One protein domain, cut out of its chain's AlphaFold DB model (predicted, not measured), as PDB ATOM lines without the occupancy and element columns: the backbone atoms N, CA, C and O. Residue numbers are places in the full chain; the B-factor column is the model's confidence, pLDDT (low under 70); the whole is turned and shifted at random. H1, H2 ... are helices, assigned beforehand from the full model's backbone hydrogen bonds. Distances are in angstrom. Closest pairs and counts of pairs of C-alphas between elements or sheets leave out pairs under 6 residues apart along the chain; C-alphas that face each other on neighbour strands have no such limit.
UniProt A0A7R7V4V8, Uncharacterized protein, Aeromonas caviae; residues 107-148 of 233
ATOM      1  N   GLU A 107      15.220 -13.920 -45.536       84.19
ATOM      2  CA  GLU A 107      15.607 -15.329 -45.650       84.19
ATOM      3  C   GLU A 107      14.928 -16.203 -44.587       84.19
ATOM      4  O   GLU A 107      14.404 -17.272 -44.901       84.19
ATOM      5  N   LEU A 108      14.858 -15.719 -43.340       84.44
ATOM      6  CA  LEU A 108      14.147 -16.393 -42.253       84.44
ATOM      7  C   LEU A 108      12.644 -16.436 -42.543       84.44
ATOM      8  O   LEU A 108      12.015 -17.482 -42.403       84.44
ATOM      9  N   MET A 109      12.071 -15.323 -43.005       88.25
ATOM     10  CA  MET A 109      10.656 -15.259 -43.378       88.25
ATOM     11  C   MET A 109      10.324 -16.151 -44.575       88.25
ATOM     12  O   MET A 109       9.263 -16.775 -44.590       88.25
ATOM     13  N   ALA A 110      11.215 -16.239 -45.566       90.69
ATOM     14  CA  ALA A 110      11.066 -17.150 -46.696       90.69
ATOM     15  C   ALA A 110      11.065 -18.613 -46.230       90.69
ATOM     16  O   ALA A 110      10.191 -19.379 -46.631       90.69
ATOM     17  N   HIS A 111      11.978 -18.976 -45.328       88.88
ATOM     18  CA  HIS A 111      12.036 -20.322 -44.770       88.88
ATOM     19  C   HIS A 111      10.802 -20.660 -43.916       88.88
ATOM     20  O   HIS A 111      10.212 -21.723 -44.089       88.88
ATOM     21  N   ILE A 112      10.333 -19.734 -43.069       89.94
ATOM     22  CA  ILE A 112       9.096 -19.913 -42.285       89.94
ATOM     23  C   ILE A 112       7.892 -20.131 -43.210       89.94
ATOM     24  O   ILE A 112       7.107 -21.052 -42.984       89.94
ATOM     25  N   ARG A 113       7.747 -19.317 -44.265       93.19
ATOM     26  CA  ARG A 113       6.666 -19.475 -45.254       93.19
ATOM     27  C   ARG A 113       6.731 -20.832 -45.943       93.19
ATOM     28  O   ARG A 113       5.704 -21.494 -46.039       93.19
ATOM     29  N   GLN A 114       7.925 -21.272 -46.338       93.25
ATOM     30  CA  GLN A 114       8.129 -22.594 -46.923       93.25
ATOM     31  C   GLN A 114       7.684 -23.705 -45.963       93.25
ATOM     32  O   GLN A 114       6.915 -24.570 -46.371       93.25
ATOM     33  N   CYS A 115       8.091 -23.661 -44.690       91.69
ATOM     34  CA  CYS A 115       7.660 -24.650 -43.697       91.69
ATOM     35  C   CYS A 115       6.135 -24.665 -43.503       91.69
ATOM     36  O   CYS A 115       5.556 -25.735 -43.318       91.69
ATOM     37  N   ILE A 116       5.470 -23.503 -43.564       92.38
ATOM     38  CA  ILE A 116       4.004 -23.405 -43.483       92.38
ATOM     39  C   ILE A 116       3.350 -24.049 -44.712       92.38
ATOM     40  O   ILE A 116       2.436 -24.860 -44.561       92.38
ATOM     41  N   GLU A 117       3.823 -23.721 -45.916       95.50
ATOM     42  CA  GLU A 117       3.304 -24.277 -47.172       95.50
ATOM     43  C   GLU A 117       3.461 -25.800 -47.228       95.50
ATOM     44  O   GLU A 117       2.530 -26.508 -47.618       95.50
ATOM     45  N   THR A 118       4.607 -26.320 -46.780       94.62
ATOM     46  CA  THR A 118       4.889 -27.761 -46.755       94.62
ATOM     47  C   THR A 118       4.346 -28.473 -45.516       94.62
ATOM     48  O   THR A 118       4.495 -29.690 -45.421       94.62
ATOM     49  N   LYS A 119       3.719 -27.748 -44.576       92.88
ATOM     50  CA  LYS A 119       3.264 -28.259 -43.267       92.88
ATOM     51  C   LYS A 119       4.366 -28.988 -42.487       92.88
ATOM     52  O   LYS A 119       4.117 -29.993 -41.822       92.88
ATOM     53  N   ASP A 120       5.596 -28.491 -42.578       90.12
ATOM     54  CA  ASP A 120       6.747 -29.056 -41.876       90.12
ATOM     55  C   ASP A 120       6.852 -28.484 -40.455       90.12
ATOM     56  O   ASP A 120       7.635 -27.580 -40.148       90.12
ATOM     57  N   GLU A 121       6.019 -29.025 -39.571       86.38
ATOM     58  CA  GLU A 121       5.966 -28.647 -38.156       86.38
ATOM     59  C   GLU A 121       7.281 -28.947 -37.416       86.38
ATOM     60  O   GLU A 121       7.633 -28.244 -36.466       86.38
ATOM     61  N   GLN A 122       8.042 -29.960 -37.850       83.75
ATOM     62  CA  GLN A 122       9.289 -30.352 -37.189       83.75
ATOM     63  C   GLN A 122      10.382 -29.305 -37.383       83.75
ATOM     64  O   GLN A 122      11.062 -28.947 -36.417       83.75
ATOM     65  N   SER A 123      10.511 -28.765 -38.594       81.06
ATOM     66  CA  SER A 123      11.459 -27.682 -38.869       81.06
ATOM     67  C   SER A 123      11.122 -26.410 -38.082       81.06
ATOM     68  O   SER A 123      12.021 -25.789 -37.509       81.06
ATOM     69  N   LEU A 124       9.834 -26.068 -37.942       83.25
ATOM     70  CA  LEU A 124       9.391 -24.941 -37.106       83.25
ATOM     71  C   LEU A 124       9.760 -25.142 -35.627       83.25
ATOM     72  O   LEU A 124      10.360 -24.260 -35.006       83.25
ATOM     73  N   ILE A 125       9.468 -26.320 -35.067       80.50
ATOM     74  CA  ILE A 125       9.811 -26.660 -33.676       80.50
ATOM     75  C   ILE A 125      11.329 -26.631 -33.465       80.50
ATOM     76  O   ILE A 125      11.806 -26.150 -32.431       80.50
ATOM     77  N   GLN A 126      12.104 -27.132 -34.427       75.31
ATOM     78  CA  GLN A 126      13.560 -27.141 -34.340       75.31
ATOM     79  C   GLN A 126      14.139 -25.721 -34.323       75.31
ATOM     80  O   GLN A 126      15.012 -25.440 -33.499       75.31
ATOM     81  N   MET A 127      13.618 -24.808 -35.149       79.88
ATOM     82  CA  MET A 127      14.016 -23.395 -35.115       79.88
ATOM     83  C   MET A 127      13.735 -22.752 -33.755       79.88
ATOM     84  O   MET A 127      14.615 -22.097 -33.193       79.88
ATOM     85  N   MET A 128      12.553 -22.995 -33.178       78.50
ATOM     86  CA  MET A 128      12.211 -22.486 -31.845       78.50
ATOM     87  C   MET A 128      13.179 -23.006 -30.773       78.50
ATOM     88  O   MET A 128      13.650 -22.242 -29.932       78.50
ATOM     89  N   ARG A 129      13.532 -24.298 -30.821       74.75
ATOM     90  CA  ARG A 129      14.508 -24.898 -29.894       74.75
ATOM     91  C   ARG A 129      15.893 -24.273 -30.034       74.75
ATOM     92  O   ARG A 129      16.542 -24.014 -29.020       74.75
ATOM     93  N   MET A 130      16.345 -24.028 -31.263       67.44
ATOM     94  CA  MET A 130      17.641 -23.396 -31.519       67.44
ATOM     95  C   MET A 130      17.688 -21.964 -30.989       67.44
ATOM     96  O   MET A 130      18.658 -21.616 -30.317       67.44
ATOM     97  N   ALA A 131      16.635 -21.173 -31.212       76.19
ATOM     98  CA  ALA A 131      16.536 -19.816 -30.678       76.19
ATOM     99  C   ALA A 131      16.667 -19.811 -29.147       76.19
ATOM    100  O   ALA A 131      17.547 -19.148 -28.604       76.19
ATOM    101  N   VAL A 132      15.888 -20.653 -28.456       74.75
ATOM    102  CA  VAL A 132      15.964 -20.801 -26.991       74.75
ATOM    103  C   VAL A 132      17.363 -21.225 -26.536       74.75
ATOM    104  O   VAL A 132      17.887 -20.694 -25.557       74.75
ATOM    105  N   SER A 133      17.988 -22.174 -27.240       66.19
ATOM    106  CA  SER A 133      19.329 -22.659 -26.899       66.19
ATOM    107  C   SER A 133      20.389 -21.561 -27.013       66.19
ATOM    108  O   SER A 133      21.262 -21.471 -26.148       66.19
ATOM    109  N   ILE A 134      20.333 -20.744 -28.066       65.88
ATOM    110  CA  ILE A 134      21.291 -19.658 -28.305       65.88
ATOM    111  C   ILE A 134      21.108 -18.557 -27.256       65.88
ATOM    112  O   ILE A 134      22.089 -18.154 -26.633       65.88
ATOM    113  N   THR A 135      19.867 -18.140 -26.988       74.12
ATOM    114  CA  THR A 135      19.554 -17.152 -25.942       74.12
ATOM    115  C   THR A 135      20.043 -17.622 -24.572       74.12
ATOM    116  O   THR A 135      20.731 -16.884 -23.865       74.12
ATOM    117  N   LYS A 136      19.783 -18.887 -24.212       72.50
ATOM    118  CA  LYS A 136      20.267 -19.464 -22.949       72.50
ATOM    119  C   LYS A 136      21.792 -19.405 -22.852       72.50
ATOM    120  O   LYS A 136      22.308 -18.996 -21.814       72.50
ATOM    121  N   LYS A 137      22.501 -19.777 -23.923       68.81
ATOM    122  CA  LYS A 137      23.966 -19.743 -23.968       68.81
ATOM    123  C   LYS A 137      24.508 -18.318 -23.799       68.81
ATOM    124  O   LYS A 137      25.385 -18.113 -22.969       68.81
ATOM    125  N   GLY A 138      23.946 -17.333 -24.502       73.75
ATOM    126  CA  GLY A 138      24.375 -15.933 -24.388       73.75
ATOM    127  C   GLY A 138      24.166 -15.355 -22.983       73.75
ATOM    128  O   GLY A 138      25.041 -14.682 -22.438       73.75
ATOM    129  N   ILE A 139      23.029 -15.661 -22.343       75.25
ATOM    130  CA  ILE A 139      22.785 -15.302 -20.935       75.25
ATOM    131  C   ILE A 139      23.833 -15.964 -20.032       75.25
ATOM    132  O   ILE A 139      24.389 -15.304 -19.153       75.25
ATOM    133  N   GLN A 140      24.133 -17.246 -20.269       72.38
ATOM    134  CA  GLN A 140      25.107 -17.978 -19.468       72.38
ATOM    135  C   GLN A 140      26.524 -17.380 -19.566       72.38
ATOM    136  O   GLN A 140      27.181 -17.163 -18.549       72.38
ATOM    137  N   GLU A 141      26.986 -17.063 -20.773       72.75
ATOM    138  CA  GLU A 141      28.314 -16.477 -21.002       72.75
ATOM    139  C   GLU A 141      28.470 -15.111 -20.314       72.75
ATOM    140  O   GLU A 141      29.492 -14.850 -19.678       72.75
ATOM    141  N   ARG A 142      27.437 -14.259 -20.366       75.19
ATOM    142  CA  ARG A 142      27.472 -12.928 -19.734       75.19
ATOM    143  C   ARG A 142      27.491 -12.985 -18.212       75.19
ATOM    144  O   ARG A 142      28.303 -12.301 -17.588       75.19
ATOM    145  N   ILE A 143      26.647 -13.825 -17.609       72.69
ATOM    146  CA  ILE A 143      26.653 -14.001 -16.151       72.69
ATOM    147  C   ILE A 143      27.998 -14.592 -15.699       72.69
ATOM    148  O   ILE A 143      28.550 -14.128 -14.698       72.69
ATOM    149  N   ALA A 144      28.559 -15.562 -16.433       71.19
ATOM    150  CA  ALA A 144      29.861 -16.144 -16.105       71.19
ATOM    151  C   ALA A 144      30.995 -15.109 -16.179       71.19
ATOM    152  O   ALA A 144      31.786 -14.995 -15.241       71.19
ATOM    153  N   ALA A 145      31.035 -14.305 -17.247       72.00
ATOM    154  CA  ALA A 145      32.028 -13.246 -17.420       72.00
ATOM    155  C   ALA A 145      31.989 -12.202 -16.291       72.00
ATOM    156  O   ALA A 145      33.031 -11.675 -15.907       72.00
ATOM    157  N   ARG A 146      30.803 -11.910 -15.743       71.31
ATOM    158  CA  ARG A 146      30.633 -10.920 -14.670       71.31
ATOM    159  C   ARG A 146      30.912 -11.475 -13.280       71.31
ATOM    160  O   ARG A 146      31.539 -10.805 -12.467       71.31
ATOM    161  N   THR A 147      30.397 -12.662 -12.986       70.25
ATOM    162  CA  THR A 147      30.472 -13.240 -11.635       70.25
ATOM    163  C   THR A 147      31.766 -14.012 -11.395       70.25
ATOM    164  O   THR A 147      32.085 -14.313 -10.247       70.25
ATOM    165  N   GLY A 148      32.502 -14.373 -12.453       66.12
ATOM    166  CA  GLY A 148      33.638 -15.295 -12.371       66.12
ATOM    167  C   GLY A 148      33.228 -16.733 -12.027       66.12
ATOM    168  O   GLY A 148      34.085 -17.606 -11.903       66.12
TER     169      GLY A 148
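What this domain is: This is residues 107 to 148 of the 233 residues of an uncharacterized protein of Aeromonas caviae (UniProt A0A7R7V4V8). Two helices of unequal length make an open V, a lopsided helical hairpin: the short H1 and the long H2 meet near the tight link between them and spread from there. Residues 128 to 148, most of them in H2, stick out as a long free arm, which makes most of the length. The printed part has 42 residues, with two named helices in the order H1, H2 and no named strand; its class is all helix. It is extended, with a radius of gyration of the C-alphas of 14.9 A and spans of 47 by 18 by 6 A.

Where its parts are: H1 takes residues 107 to 117, 15.3 A from first to last C-alpha; it begins at C-alpha 107 at (15.607, -15.329, -45.650) and ends at C-alpha 117 at (3.304, -24.277, -47.172). A tight link of 3 residues follows. H2 takes residues 121 to 147, 39.3 A long, and ends at C-alpha 147 at (30.472, -13.240, -11.635).

How they stand to each other: H1 and H2 form a helical hairpin. They touch, with 4 pairs of C-alphas within 8 A, and H2 does so with residues 121 to 124 alone. Their closest C-alphas, those of Cys 115 and Leu 124, are 6.8 A apart. The helices run opposite ways at a tilt of 36 degrees, only just steep, and their centres are 21.0 A apart. In both H1 and H2 every O i to N i+4 pair is within hydrogen-bond range.

The domain as a whole: The two C-alphas farthest apart, those of Glu 117 and Gly 148, are 47.0 A apart. The printed part has no cut, from residue 107 to residue 148, and no long link. The mean pLDDT of the printed part is 79.8, with 90 for H1 and 75 for H2; residues 130, 133 to 134, 137 and 148 are under 70.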